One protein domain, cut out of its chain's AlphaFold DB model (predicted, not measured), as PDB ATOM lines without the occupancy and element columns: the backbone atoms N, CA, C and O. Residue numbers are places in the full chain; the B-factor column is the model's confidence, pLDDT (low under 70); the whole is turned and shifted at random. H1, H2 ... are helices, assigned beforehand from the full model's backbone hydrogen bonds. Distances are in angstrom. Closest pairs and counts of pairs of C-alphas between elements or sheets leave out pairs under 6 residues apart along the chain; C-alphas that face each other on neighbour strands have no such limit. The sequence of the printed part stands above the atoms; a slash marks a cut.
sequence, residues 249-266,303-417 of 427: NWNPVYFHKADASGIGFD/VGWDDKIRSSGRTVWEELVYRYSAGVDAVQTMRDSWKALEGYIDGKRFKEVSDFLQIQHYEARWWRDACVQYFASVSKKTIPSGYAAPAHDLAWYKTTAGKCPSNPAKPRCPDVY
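AT A GLANCE: This is residues 249 to 266 and 303 to 417 of the 427 residues of an uncharacterized protein of Deltaproteobacteria bacterium (UniProt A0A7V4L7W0). A long helical hairpin makes the length of this model: H2 and H3 run side by side in opposite ways, and the turn between them sticks out at one end with residues 343 to 349. At the other end lie the short H1 and the loops on both sides of a cut, while the short H4 packs on a part of H3 and is followed by a long tail with no named element. The printed part has 133 residues with four named helices, H1, H2, H3 and H4 in that order along the chain, and no named strand; the class is all helix, with 70 residues in the named helices. The whole is loose, with a radius of gyration of the C-alphas of 17.5 A, and only just elongated, spanning 53 by 35 by 27 A.

IN THESE COORDINATES: H3, the longest helix, holds residues 347 to 379 and measures 47.3 A from its first C-alpha at (201.621, 256.149, 329.746) to its last at (216.658, 228.204, 294.712). H2, residues 316 to 339, measures 34.6 A and begins with C-alpha 316 at (205.949, 230.326, 294.606). H4, residues 394 to 401, is 10.6 A long and ends with C-alpha 401 at (221.476, 233.164, 315.012). H1, residues 252 to 256, is 6.7 A long.

HOW THE PARTS SIT: H3 and H2 touch with 23 pairs of C-alphas within 8 A, the closest being those of Tyr 324 and Arg 368, 5.1 A apart. They form a helical hairpin, running opposite ways at a shallow tilt of 11 degrees. H3 touches H4 with residues 366 to 374 alone; the closest C-alphas, those of Ala 370 and Tyr 397, are 5.8 A apart. H3 and H4 also form a helical hairpin, opposite ways at a steep tilt of 43 degrees. H2 and H4 are apart, and H1 is apart from H2, H3 and H4. Residues 262 to 263 form a short antiparallel pairing with residues 303 to 304. In H1, H2, H3 and H4 every O i to N i+4 pair is within hydrogen-bond range.

THE WHOLE: The two C-alphas farthest apart are those of Ser 261 and Asp 346, at 53.2 A. Residues 267 to 302 are cut out and not printed, and C-alphas 266 and 303 are 8.5 A apart across the cut, which falls in the link from H1 to H2. The link from H2 to H3 is short, with 7 residues, and that from H3 to H4 is long, with 14. Residues 303 to 315 and 402 to 417 are further long stretches with no named element. The mean pLDDT of the printed part is 97.0, and no printed residue is under 70.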
ATOM      1  N   ASN A 249     214.279 214.610 311.767       92.31
ATOM      2  CA  ASN A 249     212.977 215.225 312.030       92.31
ATOM      3  C   ASN A 249     212.974 216.374 313.069       92.31
ATOM      4  O   ASN A 249     211.897 216.857 313.443       92.31
ATOM      5  N   TRP A 250     214.147 216.805 313.543       95.31
ATOM      6  CA  TRP A 250     214.335 218.052 314.298       95.31
ATOM      7  C   TRP A 250     214.918 219.166 313.430       95.31
ATOM      8  O   TRP A 250     214.875 220.329 313.812       95.31
ATOM      9  N   ASN A 251     215.497 218.840 312.275       96.75
ATOM     10  CA  ASN A 251     216.155 219.830 311.435       96.75
ATOM     11  C   ASN A 251     215.114 220.607 310.609       96.75
ATOM     12  O   ASN A 251     214.327 219.980 309.904       96.75
ATOM     13  N   PRO A 252     215.134 221.950 310.585       97.69
ATOM     14  CA  PRO A 252     214.314 222.756 309.680       97.69
ATOM     15  C   PRO A 252     214.304 222.285 308.219       97.69
ATOM     16  O   PRO A 252     213.234 222.166 307.611       97.69
ATOM     17  N   VAL A 253     215.464 221.893 307.674       98.19
ATOM     18  CA  VAL A 253     215.551 221.416 306.281       98.19
ATOM     19  C   VAL A 253     214.752 220.149 305.993       98.19
ATOM     20  O   VAL A 253     214.368 219.911 304.846       98.19
ATOM     21  N   TYR A 254     214.454 219.348 307.017       97.94
ATOM     22  CA  TYR A 254     213.614 218.165 306.875       97.94
ATOM     23  C   TYR A 254     212.185 218.531 306.474       97.94
ATOM     24  O   TYR A 254     211.586 217.811 305.666       97.94
ATOM     25  N   PHE A 255     211.667 219.636 307.018       98.44
ATOM     26  CA  PHE A 255     210.282 220.064 306.851       98.44
ATOM     27  C   PHE A 255     210.074 220.824 305.548       98.44
ATOM     28  O   PHE A 255     209.224 220.435 304.753       98.44
ATOM     29  N   HIS A 256     210.868 221.864 305.289       98.62
ATOM     30  CA  HIS A 256     210.670 222.668 304.082       98.62
ATOM     31  C   HIS A 256     211.269 222.017 302.823       98.62
ATOM     32  O   HIS A 256     210.867 222.363 301.715       98.62
ATOM     33  N   LYS A 257     212.234 221.090 302.958       98.56
ATOM     34  CA  LYS A 257     212.872 220.346 301.851       98.56
ATOM     35  C   LYS A 257     213.323 221.219 300.670       98.56
ATOM     36  O   LYS A 257     213.223 220.812 299.518       98.56
ATOM     37  N   ALA A 258     213.761 222.449 300.910       98.81
ATOM     38  CA  ALA A 258     214.079 223.365 299.816       98.81
ATOM     39  C   ALA A 258     215.330 222.880 299.070       98.81
ATOM     40  O   ALA A 258     216.334 222.552 299.700       98.81
ATOM     41  N   ASP A 259     215.275 222.866 297.741       98.44
ATOM     42  CA  ASP A 259     216.429 222.657 296.861       98.44
ATOM     43  C   ASP A 259     216.321 223.565 295.621       98.44
ATOM     44  O   ASP A 259     215.481 224.467 295.570       98.44
ATOM     45  N   ALA A 260     217.180 223.363 294.620       98.19
ATOM     46  CA  ALA A 260     217.171 224.174 293.402       98.19
ATOM     47  C   ALA A 260     215.872 224.043 292.578       98.19
ATOM     48  O   ALA A 260     215.544 224.946 291.814       98.19
ATOM     49  N   SER A 261     215.135 222.937 292.720       98.31
ATOM     50  CA  SER A 261     213.918 222.649 291.955       98.31
ATOM     51  C   SER A 261     212.646 223.164 292.628       98.31
ATOM     52  O   SER A 261     211.727 223.599 291.936       98.31
ATOM     53  N   GLY A 262     212.586 223.156 293.963       98.62
ATOM     54  CA  GLY A 262     211.365 223.521 294.672       98.62
ATOM     55  C   GLY A 262     211.457 223.507 296.193       98.62
ATOM     56  O   GLY A 262     212.531 223.388 296.788       98.62
ATOM     57  N   ILE A 263     210.289 223.619 296.822       98.88
ATOM     58  CA  ILE A 263     210.093 223.698 298.274       98.88
ATOM     59  C   ILE A 263     208.796 222.986 298.682       98.88
ATOM     60  O   ILE A 263     207.912 222.751 297.858       98.88
ATOM     61  N   GLY A 264     208.696 222.625 299.957       98.81
ATOM     62  CA  GLY A 264     207.548 221.958 300.557       98.81
ATOM     63  C   GLY A 264     207.733 220.448 300.678       98.81
ATOM     64  O   GLY A 264     208.655 219.851 300.101       98.81
ATOM     65  N   PHE A 265     206.847 219.833 301.457       98.75
ATOM     66  CA  PHE A 265     206.871 218.408 301.776       98.75
ATOM     67  C   PHE A 265     205.734 217.701 301.034       98.75
ATOM     68  O   PHE A 265     204.571 217.987 301.288       98.75
ATOM     69  N   ASP A 266     206.043 216.743 300.152       98.81
ATOM     70  CA  ASP A 266     205.005 215.886 299.565       98.81
ATOM     71  C   ASP A 266     204.443 214.923 300.623       98.81
ATOM     72  O   ASP A 266     205.073 213.930 301.005       98.81
ATOM     73  N   VAL A 303     206.279 221.755 295.661       98.69
ATOM     74  CA  VAL A 303     205.995 222.571 294.468       98.69
ATOM     75  C   VAL A 303     207.276 223.179 293.910       98.69
ATOM     76  O   VAL A 303     208.247 223.385 294.643       98.69
ATOM     77  N   GLY A 304     207.283 223.437 292.605       98.69
ATOM     78  CA  GLY A 304     208.379 224.118 291.930       98.69
ATOM     79  C   GLY A 304     208.401 225.609 292.256       98.69
ATOM     80  O   GLY A 304     207.364 226.219 292.505       98.69
ATOM     81  N   TRP A 305     209.580 226.229 292.222       98.75
ATOM     82  CA  TRP A 305     209.718 227.668 292.507       98.75
ATOM     83  C   TRP A 305     208.948 228.576 291.539       98.75
ATOM     84  O   TRP A 305     208.550 229.674 291.927       98.75
ATOM     85  N   ASP A 306     208.754 228.117 290.300       98.44
ATOM     86  CA  ASP A 306     208.057 228.837 289.229       98.44
ATOM     87  C   ASP A 306     206.572 228.446 289.097       98.44
ATOM     88  O   ASP A 306     205.852 229.053 288.299       98.44
ATOM     89  N   ASP A 307     206.096 227.480 289.894       98.31
ATOM     90  CA  ASP A 307     204.672 227.136 289.957       98.31
ATOM     91  C   ASP A 307     203.874 228.370 290.395       98.31
ATOM     92  O   ASP A 307     204.333 229.165 291.220       98.31
ATOM     93  N   LYS A 308     202.673 228.557 289.845       97.94
ATOM     94  CA  LYS A 308     201.830 229.711 290.173       97.94
ATOM     95  C   LYS A 308     200.963 229.444 291.399       97.94
ATOM     96  O   LYS A 308     200.235 228.456 291.448       97.94
ATOM     97  N   ILE A 309     200.988 230.375 292.351       96.94
ATOM     98  CA  ILE A 309     200.035 230.430 293.458       96.94
ATOM     99  C   ILE A 309     198.709 230.949 292.911       96.94
ATOM    100  O   ILE A 309     198.627 232.056 292.377       96.94
ATOM    101  N   ARG A 310     197.659 230.135 293.019       89.94
ATOM    102  CA  ARG A 310     196.370 230.391 292.366       89.94
ATOM    103  C   ARG A 310     195.705 231.683 292.838       89.94
ATOM    104  O   ARG A 310     195.090 232.370 292.029       89.94
ATOM    105  N   SER A 311     195.811 231.999 294.127       94.06
ATOM    106  CA  SER A 311     195.154 233.166 294.726       94.06
ATOM    107  C   SER A 311     195.708 234.502 294.223       94.06
ATOM    108  O   SER A 311     194.970 235.484 294.174       94.06
ATOM    109  N   SER A 312     196.990 234.546 293.847       96.50
ATOM    110  CA  SER A 312     197.699 235.787 293.528       96.50
ATOM    111  C   SER A 312     198.268 235.847 292.112       96.50
ATOM    112  O   SER A 312     198.586 236.933 291.630       96.50
ATOM    113  N   GLY A 313     198.441 234.705 291.441       97.12
ATOM    114  CA  GLY A 313     199.114 234.602 290.142       97.12
ATOM    115  C   GLY A 313     200.638 234.801 290.197       97.12
ATOM    116  O   GLY A 313     201.306 234.730 289.157       97.12
ATOM    117  N   ARG A 314     201.213 235.025 291.385       98.25
ATOM    118  CA  ARG A 314     202.667 235.051 291.603       98.25
ATOM    119  C   ARG A 314     203.241 233.643 291.513       98.25
ATOM    120  O   ARG A 314     202.534 232.664 291.748       98.25
ATOM    121  N   THR A 315     204.511 233.520 291.141       98.69
ATOM    122  CA  THR A 315     205.223 232.250 291.345       98.69
ATOM    123  C   THR A 315     205.358 231.948 292.841       98.69
ATOM    124  O   THR A 315     205.236 232.852 293.668       98.69
ATOM    125  N   VAL A 316     205.649 230.699 293.212       98.75
ATOM    126  CA  VAL A 316     205.949 230.326 294.606       98.75
ATOM    127  C   VAL A 316     207.069 231.203 295.175       98.75
ATOM    128  O   VAL A 316     206.950 231.687 296.298       98.75
ATOM    129  N   TRP A 317     208.133 231.459 294.404       98.81
ATOM    130  CA  TRP A 317     209.221 232.341 294.835       98.81
ATOM    131  C   TRP A 317     208.759 233.787 295.069       98.81
ATOM    132  O   TRP A 317     209.042 234.366 296.120       98.81
ATOM    133  N   GLU A 318     208.029 234.368 294.115       98.62
ATOM    134  CA  GLU A 318     207.515 235.739 294.213       98.62
ATOM    135  C   GLU A 318     206.537 235.902 295.383       98.62
ATOM    136  O   GLU A 318     206.602 236.895 296.107       98.62
ATOM    137  N   GLU A 319     205.647 234.929 295.592       98.75
ATOM    138  CA  GLU A 319     204.697 234.943 296.703       98.75
ATOM    139  C   GLU A 319     205.415 234.802 298.048       98.75
ATOM    140  O   GLU A 319     205.066 235.498 298.998       98.75
ATOM    141  N   LEU A 320     206.456 233.967 298.135       98.69
ATOM    142  CA  LEU A 320     207.251 233.824 299.352       98.69
ATOM    143  C   LEU A 320     207.915 235.156 299.737       98.69
ATOM    144  O   LEU A 320     207.754 235.620 300.865       98.69
ATOM    145  N   VAL A 321     208.604 235.811 298.792       98.69
ATOM    146  CA  VAL A 321     209.223 237.133 299.015       98.69
ATOM    147  C   VAL A 321     208.175 238.177 299.407       98.69
ATOM    148  O   VAL A 321     208.411 238.963 300.334       98.69
ATOM    149  N   TYR A 322     207.020 238.168 298.734       98.69
ATOM    150  CA  TYR A 322     205.904 239.055 299.041       98.69
ATOM    151  C   TYR A 322     205.416 238.869 300.478       98.69
ATOM    152  O   TYR A 322     205.367 239.845 301.217       98.69
ATOM    153  N   ARG A 323     205.104 237.637 300.904       98.69
ATOM    154  CA  ARG A 323     204.555 237.357 302.241       98.69
ATOM    155  C   ARG A 323     205.521 237.764 303.346       98.69
ATOM    156  O   ARG A 323     205.112 238.495 304.244       98.69
ATOM    157  N   TYR A 324     206.799 237.395 303.237       98.81
ATOM    158  CA  TYR A 324     207.798 237.809 304.225       98.81
ATOM    159  C   TYR A 324     207.904 239.333 304.332       98.81
ATOM    160  O   TYR A 324     207.941 239.870 305.436       98.81
ATOM    161  N   SER A 325     207.918 240.039 303.199       98.56
ATOM    162  CA  SER A 325     208.047 241.502 303.180       98.56
ATOM    163  C   SER A 325     206.769 242.197 303.672       98.56
ATOM    164  O   SER A 325     206.840 243.088 304.514       98.56
ATOM    165  N   ALA A 326     205.595 241.725 303.246       98.31
ATOM    166  CA  ALA A 326     204.299 242.212 303.713       98.31
ATOM    167  C   ALA A 326     204.108 241.992 305.221       98.31
ATOM    168  O   ALA A 326     203.479 242.811 305.881       98.31
ATOM    169  N   GLY A 327     204.670 240.917 305.784       98.50
ATOM    170  CA  GLY A 327     204.681 240.691 307.227       98.50
ATOM    171  C   GLY A 327     205.438 241.784 307.991       98.50
ATOM    172  O   GLY A 327     204.940 242.251 309.012       98.50
ATOM    173  N   VAL A 328     206.587 242.249 307.482       98.56
ATOM    174  CA  VAL A 328     207.344 243.369 308.083       98.56
ATOM    175  C   VAL A 328     206.534 244.666 308.024       98.56
ATOM    176  O   VAL A 328     206.322 245.305 309.055       98.56
ATOM    177  N   ASP A 329     205.998 245.002 306.849       98.56
ATOM    178  CA  ASP A 329     205.199 246.220 306.651       98.56
ATOM    179  C   ASP A 329     203.898 246.215 307.470       98.56
ATOM    180  O   ASP A 329     203.438 247.255 307.957       98.56
ATOM    181  N   ALA A 330     203.323 245.037 307.711       98.50
ATOM    182  CA  ALA A 330     202.175 244.898 308.592       98.50
ATOM    183  C   ALA A 330     202.531 245.181 310.063       98.50
ATOM    184  O   ALA A 330     201.731 245.795 310.770       98.50
ATOM    185  N   VAL A 331     203.734 244.824 310.531       98.44
ATOM    186  CA  VAL A 331     204.193 245.205 311.881       98.44
ATOM    187  C   VAL A 331     204.457 246.712 311.970       98.44
ATOM    188  O   VAL A 331     204.123 247.324 312.985       98.44
ATOM    189  N   GLN A 332     204.970 247.350 310.911       98.06
ATOM    190  CA  GLN A 332     205.039 248.816 310.853       98.06
ATOM    191  C   GLN A 332     203.640 249.443 310.984       98.06
ATOM    192  O   GLN A 332     203.450 250.353 311.787       98.06
ATOM    193  N   THR A 333     202.638 248.885 310.301       98.25
ATOM    194  CA  THR A 333     201.238 249.327 310.432       98.25
ATOM    195  C   THR A 333     200.711 249.150 311.862       98.25
ATOM    196  O   THR A 333     200.030 250.036 312.380       98.25
ATOM    197  N   MET A 334     201.050 248.046 312.542       98.56
ATOM    198  CA  MET A 334     200.701 247.839 313.958       98.56
ATOM    199  C   MET A 334     201.329 248.911 314.858       98.56
ATOM    200  O   MET A 334     200.658 249.429 315.749       98.56
ATOM    201  N   ARG A 335     202.594 249.274 314.611       98.19
ATOM    202  CA  ARG A 335     203.297 250.336 315.348       98.19
ATOM    203  C   ARG A 335     202.641 251.695 315.161       98.19
ATOM    204  O   ARG A 335     202.409 252.384 316.149       98.19
ATOM    205  N   ASP A 336     202.334 252.066 313.923       98.31
ATOM    206  CA  ASP A 336     201.713 253.357 313.620       98.31
ATOM    207  C   ASP A 336     200.291 253.437 314.187       98.31
ATOM    208  O   ASP A 336     199.918 254.454 314.774       98.31
ATOM    209  N   SER A 337     199.541 252.332 314.108       98.31
ATOM    210  CA  SER A 337     198.212 252.214 314.718       98.31
ATOM    211  C   SER A 337     198.281 252.383 316.233       98.31
ATOM    212  O   SER A 337     197.524 253.173 316.781       98.31
ATOM    213  N   TRP A 338     199.209 251.700 316.916       98.69
ATOM    214  CA  TRP A 338     199.373 251.852 318.363       98.69
ATOM    215  C   TRP A 338     199.828 253.261 318.740       98.69
ATOM    216  O   TRP A 338     199.279 253.848 319.663       98.69
ATOM    217  N   LYS A 339     200.770 253.852 317.994       98.56
ATOM    218  CA  LYS A 339     201.246 255.222 318.229       98.56
ATOM    219  C   LYS A 339     200.113 256.251 318.174       98.56
ATOM    220  O   LYS A 339     200.102 257.178 318.978       98.56
ATOM    221  N   ALA A 340     199.154 256.088 317.262       98.56
ATOM    222  CA  ALA A 340     197.993 256.972 317.151       98.56
ATOM    223  C   ALA A 340     197.042 256.913 318.367       98.56
ATOM    224  O   ALA A 340     196.175 257.773 318.502       98.56
ATOM    225  N   LEU A 341     197.213 255.926 319.254       98.50
ATOM    226  CA  LEU A 341     196.428 255.733 320.475       98.50
ATOM    227  C   LEU A 341     197.091 256.336 321.726       98.50
ATOM    228  O   LEU A 341     196.670 256.051 322.851       98.50
ATOM    229  N   GLU A 342     198.130 257.157 321.564       98.31
ATOM    230  CA  GLU A 342     198.750 257.865 322.684       98.31
ATOM    231  C   GLU A 342     197.715 258.725 323.429       98.31
ATOM    232  O   GLU A 342     196.920 259.442 322.825       98.31
ATOM    233  N   GLY A 343     197.706 258.631 324.760       97.88
ATOM    234  CA  GLY A 343     196.773 259.368 325.619       97.88
ATOM    235  C   GLY A 343     195.422 258.687 325.875       97.88
ATOM    236  O   GLY A 343     194.706 259.132 326.768       97.88
ATOM    237  N   TYR A 344     195.086 257.589 325.185       98.31
ATOM    238  CA  TYR A 344     193.851 256.828 325.452       98.31
ATOM    239  C   TYR A 344     193.958 255.870 326.652       98.31
ATOM    240  O   TYR A 344     192.940 255.427 327.185       98.31
ATOM    241  N   ILE A 345     195.179 255.537 327.074       98.44
ATOM    242  CA  ILE A 345     195.486 254.704 328.248       98.44
ATOM    243  C   ILE A 345     196.637 255.331 329.048       98.44
ATOM    244  O   ILE A 345     197.228 256.329 328.634       98.44
ATOM    245  N   ASP A 346     196.990 254.748 330.194       98.56
ATOM    246  CA  ASP A 346     198.133 255.208 330.982       98.56
ATOM    247  C   ASP A 346     199.462 255.079 330.220       98.56
ATOM    248  O   ASP A 346     199.721 254.118 329.487       98.56
ATOM    249  N   GLY A 347     200.353 256.042 330.464       98.56
ATOM    250  CA  GLY A 347     201.621 256.149 329.746       98.56
ATOM    251  C   GLY A 347     202.569 254.965 329.953       98.56
ATOM    252  O   GLY A 347     203.356 254.664 329.059       98.56
ATOM    253  N   LYS A 348     202.492 254.260 331.092       98.38
ATOM    254  CA  LYS A 348     203.370 253.114 331.364       98.38
ATOM    255  C   LYS A 348     203.066 251.967 330.403       98.38
ATOM    256  O   LYS A 348     203.952 251.558 329.655       98.38
ATOM    257  N   ARG A 349     201.820 251.483 330.385       98.56
ATOM    258  CA  ARG A 349     201.431 250.367 329.507       98.56
ATOM    259  C   ARG A 349     201.526 250.750 328.034       98.56
ATOM    260  O   ARG A 349     201.977 249.943 327.224       98.56
ATOM    261  N   PHE A 350     201.179 251.993 327.690       98.88
ATOM    262  CA  PHE A 350     201.366 252.517 326.336       98.88
ATOM    263  C   PHE A 350     202.820 252.406 325.865       98.88
ATOM    264  O   PHE A 350     203.085 251.902 324.767       98.88
ATOM    265  N   LYS A 351     203.765 252.843 326.708       98.75
ATOM    266  CA  LYS A 351     205.194 252.792 326.404       98.75
ATOM    267  C   LYS A 351     205.704 251.353 326.310       98.75
ATOM    268  O   LYS A 351     206.393 251.033 325.350       98.75
ATOM    269  N   GLU A 352     205.344 250.489 327.258       98.56
ATOM    270  CA  GLU A 352     205.782 249.085 327.267       98.56
ATOM    271  C   GLU A 352     205.338 248.341 325.995       98.56
ATOM    272  O   GLU A 352     206.142 247.652 325.366       98.56
ATOM    273  N   VAL A 353     204.091 248.543 325.546       98.69
ATOM    274  CA  VAL A 353     203.614 247.980 324.269       98.69
ATOM    275  C   VAL A 353     204.353 248.593 323.076       98.69
ATOM    276  O   VAL A 353     204.737 247.866 322.162       98.69
ATOM    277  N   SER A 354     204.594 249.909 323.083       98.75
ATOM    278  CA  SER A 354     205.330 250.592 322.007       98.75
ATOM    279  C   SER A 354     206.757 250.056 321.848       98.75
ATOM    280  O   SER A 354     207.203 249.806 320.726       98.75
ATOM    281  N   ASP A 355     207.458 249.841 322.964       98.25
ATOM    282  CA  ASP A 355     208.817 249.299 322.983       98.25
ATOM    283  C   ASP A 355     208.844 247.858 322.432       98.25
ATOM    284  O   ASP A 355     209.720 247.504 321.642       98.25
ATOM    285  N   PHE A 356     207.858 247.027 322.787       98.44
ATOM    286  CA  PHE A 356     207.761 245.650 322.288       98.44
ATOM    287  C   PHE A 356     207.371 245.576 320.812       98.44
ATOM    288  O   PHE A 356     207.989 244.814 320.071       98.44
ATOM    289  N   LEU A 357     206.452 246.419 320.337       98.62
ATOM    290  CA  LEU A 357     206.149 246.516 318.905       98.62
ATOM    291  C   LEU A 357     207.369 246.981 318.094       98.62
ATOM    292  O   LEU A 357     207.576 246.529 316.969       98.62
ATOM    293  N   GLN A 358     208.212 247.856 318.654       97.94
ATOM    294  CA  GLN A 358     209.483 248.233 318.032       97.94
ATOM    295  C   GLN A 358     210.450 247.042 317.938       97.94
ATOM    296  O   GLN A 358     211.078 246.865 316.891       97.94
ATOM    297  N   ILE A 359     210.563 246.231 318.993       98.12
ATOM    298  CA  ILE A 359     211.372 245.005 318.973       98.12
ATOM    299  C   ILE A 359     210.824 244.017 317.937       98.12
ATOM    300  O   ILE A 359     211.578 243.572 317.073       98.12
ATOM    301  N   GLN A 360     209.513 243.759 317.950       98.56
ATOM    302  CA  GLN A 360     208.845 242.889 316.981       98.56
ATOM    303  C   GLN A 360     209.109 243.336 315.542       98.56
ATOM    304  O   GLN A 360     209.289 242.500 314.666       98.56
ATOM    305  N   HIS A 361     209.172 244.641 315.274       98.38
ATOM    306  CA  HIS A 361     209.454 245.144 313.932       98.38
ATOM    307  C   HIS A 361     210.895 244.878 313.482       98.38
ATOM    308  O   HIS A 361     211.119 244.472 312.341       98.38
ATOM    309  N   TYR A 362     211.875 245.051 314.376       98.31
ATOM    310  CA  TYR A 362     213.257 244.669 314.081       98.31
ATOM    311  C   TYR A 362     213.387 243.170 313.807       98.31
ATOM    312  O   TYR A 362     214.068 242.760 312.868       98.31
ATOM    313  N   GLU A 363     212.710 242.358 314.612       97.88
ATOM    314  CA  GLU A 363     212.787 240.903 314.534       97.88
ATOM    315  C   GLU A 363     211.991 240.348 313.350       97.88
ATOM    316  O   GLU A 363     212.456 239.415 312.704       97.88
ATOM    317  N   ALA A 364     210.875 240.970 312.963       98.44
ATOM    318  CA  ALA A 364     210.171 240.650 311.723       98.44
ATOM    319  C   ALA A 364     211.077 240.850 310.497       98.44
ATOM    320  O   ALA A 364     211.125 239.985 309.621       98.44
ATOM    321  N   ARG A 365     211.860 241.940 310.446       98.06
ATOM    322  CA  ARG A 365     212.856 242.129 309.376       98.06
ATOM    323  C   ARG A 365     213.988 241.111 309.463       98.06
ATOM    324  O   ARG A 365     214.414 240.616 308.426       98.06
ATOM    325  N   TRP A 366     214.463 240.769 310.664       97.88
ATOM    326  CA  TRP A 366     215.454 239.699 310.830       97.88
ATOM    327  C   TRP A 366     214.956 238.385 310.223       97.88
ATOM    328  O   TRP A 366     215.656 237.788 309.405       97.88
ATOM    329  N   TRP A 367     213.734 237.980 310.565       98.50
ATOM    330  CA  TRP A 367     213.080 236.806 310.001       98.50
ATOM    331  C   TRP A 367     212.969 236.881 308.472       98.50
ATOM    332  O   TRP A 367     213.437 235.973 307.781       98.50
ATOM    333  N   ARG A 368     212.448 237.990 307.931       98.56
ATOM    334  CA  ARG A 368     212.333 238.219 306.482       98.56
ATOM    335  C   ARG A 368     213.679 238.101 305.774       98.56
ATOM    336  O   ARG A 368     213.806 237.333 304.825       98.56
ATOM    337  N   ASP A 369     214.682 238.849 306.223       98.19
ATOM    338  CA  ASP A 369     215.975 238.941 305.545       98.19
ATOM    339  C   ASP A 369     216.735 237.611 305.592       98.19
ATOM    340  O   ASP A 369     217.329 237.202 304.591       98.19
ATOM    341  N   ALA A 370     216.695 236.919 306.733       98.31
ATOM    342  CA  ALA A 370     217.345 235.626 306.913       98.31
ATOM    343  C   ALA A 370     216.688 234.537 306.050       98.31
ATOM    344  O   ALA A 370     217.385 233.815 305.328       98.31
ATOM    345  N   CYS A 371     215.356 234.431 306.089       98.75
ATOM    346  CA  CYS A 371     214.617 233.420 305.338       98.75
ATOM    347  C   CYS A 371     214.689 233.661 303.828       98.75
ATOM    348  O   CYS A 371     215.028 232.741 303.081       98.75
ATOM    349  N   VAL A 372     214.441 234.891 303.364       98.44
ATOM    350  CA  VAL A 372     214.489 235.219 301.930       98.44
ATOM    351  C   VAL A 372     215.885 234.966 301.362       98.44
ATOM    352  O   VAL A 372     216.001 234.343 300.308       98.44
ATOM    353  N   GLN A 373     216.956 235.365 302.054       98.44
ATOM    354  CA  GLN A 373     218.311 235.087 301.571       98.44
ATOM    355  C   GLN A 373     218.658 233.606 301.570       98.44
ATOM    356  O   GLN A 373     219.309 233.130 300.636       98.44
ATOM    357  N   TYR A 374     218.229 232.863 302.589       98.75
ATOM    358  CA  TYR A 374     218.430 231.425 302.608       98.75
ATOM    359  C   TYR A 374     217.751 230.766 301.405       98.75
ATOM    360  O   TYR A 374     218.426 230.098 300.616       98.75
ATOM    361  N   PHE A 375     216.458 231.013 301.194       98.81
ATOM    362  CA  PHE A 375     215.722 230.410 300.085       98.81
ATOM    363  C   PHE A 375     216.198 230.908 298.713       98.81
ATOM    364  O   PHE A 375     216.262 230.100 297.787       98.81
ATOM    365  N   ALA A 376     216.641 232.164 298.574       98.50
ATOM    366  CA  ALA A 376     217.325 232.649 297.368       98.50
ATOM    367  C   ALA A 376     218.614 231.853 297.098       98.50
ATOM    368  O   ALA A 376     218.866 231.411 295.978       98.50
ATOM    369  N   SER A 377     219.418 231.606 298.138       98.31
ATOM    370  CA  SER A 377     220.682 230.873 298.005       98.31
ATOM    371  C   SER A 377     220.491 229.417 297.567       98.31
ATOM    372  O   SER A 377     221.338 228.878 296.844       98.31
ATOM    373  N   VAL A 378     219.382 228.795 297.980       98.12
ATOM    374  CA  VAL A 378     219.026 227.410 297.652       98.12
ATOM    375  C   VAL A 378     218.383 227.314 296.267       98.12
ATOM    376  O   VAL A 378     218.831 226.517 295.445       98.12
ATOM    377  N   SER A 379     217.396 228.166 295.984       98.00
ATOM    378  CA  SER A 379     216.658 228.204 294.712       98.00
ATOM    379  C   SER A 379     217.453 228.799 293.545       98.00
ATOM    380  O   SER A 379     217.073 228.626 292.391       98.00
ATOM    381  N   LYS A 380     218.538 229.535 293.835       97.62
ATOM    382  CA  LYS A 380     219.292 230.366 292.875       97.62
ATOM    383  C   LYS A 380     218.448 231.469 292.225       97.62
ATOM    384  O   LYS A 380     218.832 232.001 291.185       97.62
ATOM    385  N   LYS A 381     217.317 231.832 292.836       97.25
ATOM    386  CA  LYS A 381     216.473 232.944 292.397       97.25
ATOM    387  C   LYS A 381     216.986 234.266 292.964       97.25
ATOM    388  O   LYS A 381     217.540 234.323 294.061       97.25
ATOM    389  N   THR A 382     216.774 235.343 292.219       96.75
ATOM    390  CA  THR A 382     217.010 236.709 292.693       96.75
ATOM    391  C   THR A 382     215.749 237.252 293.348       96.75
ATOM    392  O   THR A 382     214.635 236.958 292.910       96.75
ATOM    393  N   ILE A 383     215.910 238.067 294.391       96.50
ATOM    394  CA  ILE A 383     214.796 238.836 294.955       96.50
ATOM    395  C   ILE A 383     214.267 239.757 293.837       96.50
ATOM    396  O   ILE A 383     215.084 240.444 293.215       96.50
ATOM    397  N   PRO A 384     212.957 239.751 293.522       95.94
ATOM    398  CA  PRO A 384     212.400 240.632 292.498       95.94
ATOM    399  C   PRO A 384     212.623 242.118 292.825       95.94
ATOM    400  O   PRO A 384     212.840 242.489 293.979       95.94
ATOM    401  N   SER A 385     212.535 242.988 291.818       94.62
ATOM    402  CA  SER A 385     212.444 244.437 292.043       94.62
ATOM    403  C   SER A 385     211.179 244.794 292.835       94.62
ATOM    404  O   SER A 385     210.202 244.048 292.797       94.62
ATOM    405  N   GLY A 386     211.173 245.948 293.506       96.12
ATOM    406  CA  GLY A 386     210.039 246.374 294.341       96.12
ATOM    407  C   GLY A 386     210.117 245.880 295.790       96.12
ATOM    408  O   GLY A 386     209.136 245.954 296.522       96.12
ATOM    409  N   TYR A 387     211.273 245.366 296.221       97.12
ATOM    410  CA  TYR A 387     211.517 244.947 297.599       97.12
ATOM    411  C   TYR A 387     212.838 245.519 298.106       97.12
ATOM    412  O   TYR A 387     213.836 245.542 297.381       97.12
ATOM    413  N   ALA A 388     212.868 245.926 299.373       94.81
ATOM    414  CA  ALA A 388     214.084 246.398 300.018       94.81
ATOM    415  C   ALA A 388     215.152 245.289 300.050       94.81
ATOM    416  O   ALA A 388     214.858 244.109 300.293       94.81
ATOM    417  N   ALA A 389     216.411 245.661 299.820       92.75
ATOM    418  CA  ALA A 389     217.524 244.729 299.950       92.75
ATOM    419  C   ALA A 389     217.676 244.280 301.418       92.75
ATOM    420  O   ALA A 389     217.472 245.099 302.317       92.75
ATOM    421  N   PRO A 390     218.032 243.008 301.680       94.94
ATOM    422  CA  PRO A 390     218.395 242.563 303.023       94.94
ATOM    423  C   PRO A 390     219.508 243.428 303.625       94.94
ATOM    424  O   PRO A 390     220.431 243.824 302.913       94.94
ATOM    425  N   ALA A 391     219.438 243.706 304.929       94.19
ATOM    426  CA  ALA A 391     220.394 244.606 305.582       94.19
ATOM    427  C   ALA A 391     221.825 244.034 305.651       94.19
ATOM    428  O   ALA A 391     222.803 244.783 305.640       94.19
ATOM    429  N   HIS A 392     221.945 242.707 305.716       96.19
ATOM    430  CA  HIS A 392     223.213 241.979 305.781       96.19
ATOM    431  C   HIS A 392     223.196 240.760 304.852       96.19
ATOM    432  O   HIS A 392     222.150 240.404 304.315       96.19
ATOM    433  N   ASP A 393     224.338 240.094 304.669       97.19
ATOM    434  CA  ASP A 393     224.404 238.837 303.917       97.19
ATOM    435  C   ASP A 393     223.947 237.617 304.750       97.19
ATOM    436  O   ASP A 393     223.781 237.675 305.973       97.19
ATOM    437  N   LEU A 394     223.750 236.469 304.091       97.75
ATOM    438  CA  LEU A 394     223.336 235.226 304.757       97.75
ATOM    439  C   LEU A 394     224.355 234.724 305.800       97.75
ATOM    440  O   LEU A 394     223.963 234.073 306.771       97.75
ATOM    441  N   ALA A 395     225.654 234.986 305.617       98.19
ATOM    442  CA  ALA A 395     226.689 234.542 306.552       98.19
ATOM    443  C   ALA A 395     226.594 235.296 307.886       98.19
ATOM    444  O   ALA A 395     226.734 234.689 308.955       98.19
ATOM    445  N   TRP A 396     226.274 236.588 307.826       97.69
ATOM    446  CA  TRP A 396     225.961 237.399 308.990       97.69
ATOM    447  C   TRP A 396     224.759 236.827 309.744       97.69
ATOM    448  O   TRP A 396     224.891 236.518 310.925       97.69
ATOM    449  N   TYR A 397     223.631 236.557 309.071       97.25
ATOM    450  CA  TYR A 397     222.433 236.018 309.742       97.25
ATOM    451  C   TYR A 397     222.665 234.650 310.392       97.25
ATOM    452  O   TYR A 397     222.200 234.424 311.510       97.25
ATOM    453  N   LYS A 398     223.429 233.761 309.743       96.88
ATOM    454  CA  LYS A 398     223.844 232.476 310.335       96.88
ATOM    455  C   LYS A 398     224.674 232.669 311.602       96.88
ATOM    456  O   LYS A 398     224.468 231.963 312.585       96.88
ATOM    457  N   THR A 399     225.594 233.632 311.583       96.06
ATOM    458  CA  THR A 399     226.444 233.960 312.734       96.06
ATOM    459  C   THR A 399     225.627 234.569 313.873       96.06
ATOM    460  O   THR A 399     225.799 234.174 315.023       96.06
ATOM    461  N   THR A 400     224.722 235.499 313.564       94.38
ATOM    462  CA  THR A 400     223.841 236.157 314.540       94.38
ATOM    463  C   THR A 400     222.899 235.158 315.203       94.38
ATOM    464  O   THR A 400     222.752 235.184 316.422       94.38
ATOM    465  N   ALA A 401     222.331 234.210 314.449       90.69
ATOM    466  CA  ALA A 401     221.476 233.164 315.012       90.69
ATOM    467  C   ALA A 401     222.202 232.270 316.033       90.69
ATOM    468  O   ALA A 401     221.572 231.790 316.962       90.69
ATOM    469  N   GLY A 402     223.518 232.075 315.912       88.69
ATOM    470  CA  GLY A 402     224.304 231.337 316.910       88.69
ATOM    471  C   GLY A 402     224.624 232.124 318.189       88.69
ATOM    472  O   GLY A 402     225.171 231.551 319.126       88.69
ATOM    473  N   LYS A 403     224.342 233.433 318.225       90.56
ATOM    474  CA  LYS A 403     224.650 234.335 319.354       90.56
ATOM    475  C   LYS A 403     223.404 234.894 320.035       90.56
ATOM    476  O   LYS A 403     223.452 235.247 321.211       90.56
ATOM    477  N   CYS A 404     222.319 235.030 319.281       90.44
ATOM    478  CA  CYS A 404     221.056 235.573 319.741       90.44
ATOM    479  C   CYS A 404     220.034 234.457 319.955       90.44
ATOM    480  O   CYS A 404     219.831 233.671 319.033       90.44
ATOM    481  N   PRO A 405     219.292 234.464 321.072       91.50
ATOM    482  CA  PRO A 405     219.298 235.465 322.137       91.50
ATOM    483  C   PRO A 405     220.425 235.242 323.160       91.50
ATOM    484  O   PRO A 405     220.745 234.110 323.504       91.50
ATOM    485  N   SER A 406     220.967 236.325 323.725       85.75
ATOM    486  CA  SER A 406     221.976 236.237 324.798       85.75
ATOM    487  C   SER A 406     221.389 235.817 326.152       85.75
ATOM    488  O   SER A 406     222.091 235.247 326.984       85.75
ATOM    489  N   ASN A 407     220.100 236.091 326.378       90.56
ATOM    490  CA  ASN A 407     219.349 235.643 327.545       90.56
ATOM    491  C   ASN A 407     218.151 234.791 327.097       90.56
ATOM    492  O   ASN A 407     217.137 235.362 326.698       90.56
ATOM    493  N   PRO A 408     218.204 233.454 327.196       85.19
ATOM    494  CA  PRO A 408     217.105 232.597 326.753       85.19
ATOM    495  C   PRO A 408     215.824 232.758 327.590       85.19
ATOM    496  O   PRO A 408     214.741 232.476 327.093       85.19
ATOM    497  N   ALA A 409     215.909 233.249 328.833       86.69
ATOM    498  CA  ALA A 409     214.731 233.474 329.678       86.69
ATOM    499  C   ALA A 409     213.960 234.757 329.316       86.69
ATOM    500  O   ALA A 409     212.764 234.861 329.586       86.69
ATOM    501  N   LYS A 410     214.647 235.740 328.720       90.56
ATOM    502  CA  LYS A 410     214.084 237.004 328.214       90.56
ATOM    503  C   LYS A 410     214.732 237.336 326.871       90.56
ATOM    504  O   LYS A 410     215.589 238.222 326.801       90.56
ATOM    505  N   PRO A 411     214.390 236.583 325.820       92.69
ATOM    506  CA  PRO A 411     215.178 236.582 324.607       92.69
ATOM    507  C   PRO A 411     215.014 237.870 323.836       92.69
ATOM    508  O   PRO A 411     213.909 238.324 323.600       92.69
ATOM    509  N   ARG A 412     216.137 238.472 323.469       94.25
ATOM    510  CA  ARG A 412     216.246 239.673 322.643       94.25
ATOM    511  C   ARG A 412     217.445 239.485 321.732       94.25
ATOM    512  O   ARG A 412     218.378 238.759 322.086       94.25
ATOM    513  N   CYS A 413     217.458 240.177 320.603       95.44
ATOM    514  CA  CYS A 413     218.626 240.224 319.732       95.44
ATOM    515  C   CYS A 413     218.999 241.674 319.391       95.44
ATOM    516  O   CYS A 413     218.663 242.156 318.313       95.44
ATOM    517  N   PRO A 414     219.701 242.390 320.290       95.44
ATOM    518  CA  PRO A 414     220.124 243.770 320.041       95.44
ATOM    519  C   PRO A 414     220.904 243.966 318.736       95.44
ATOM    520  O   PRO A 414     220.789 245.016 318.111       95.44
ATOM    521  N   ASP A 415     221.628 242.938 318.287       94.81
ATOM    522  CA  ASP A 415     222.405 242.958 317.044       94.81
ATOM    523  C   ASP A 415     221.544 243.211 315.791       94.81
ATOM    524  O   ASP A 415     222.064 243.702 314.790       94.81
ATOM    525  N   VAL A 416     220.232 242.926 315.827       95.50
ATOM    526  CA  VAL A 416     219.307 243.207 314.707       95.50
ATOM    527  C   VAL A 416     218.530 244.526 314.868       95.50
ATOM    528  O   VAL A 416     217.760 244.895 313.975       95.50
ATOM    529  N   TYR A 417     218.727 245.266 315.970       94.81
ATOM    530  CA  TYR A 417     217.968 246.480 316.323       94.81
ATOM    531  C   TYR A 417     218.556 247.754 315.692       94.81
ATOM    532  O   TYR A 417     218.871 248.727 316.378       94.81
TER     533      TYR A 417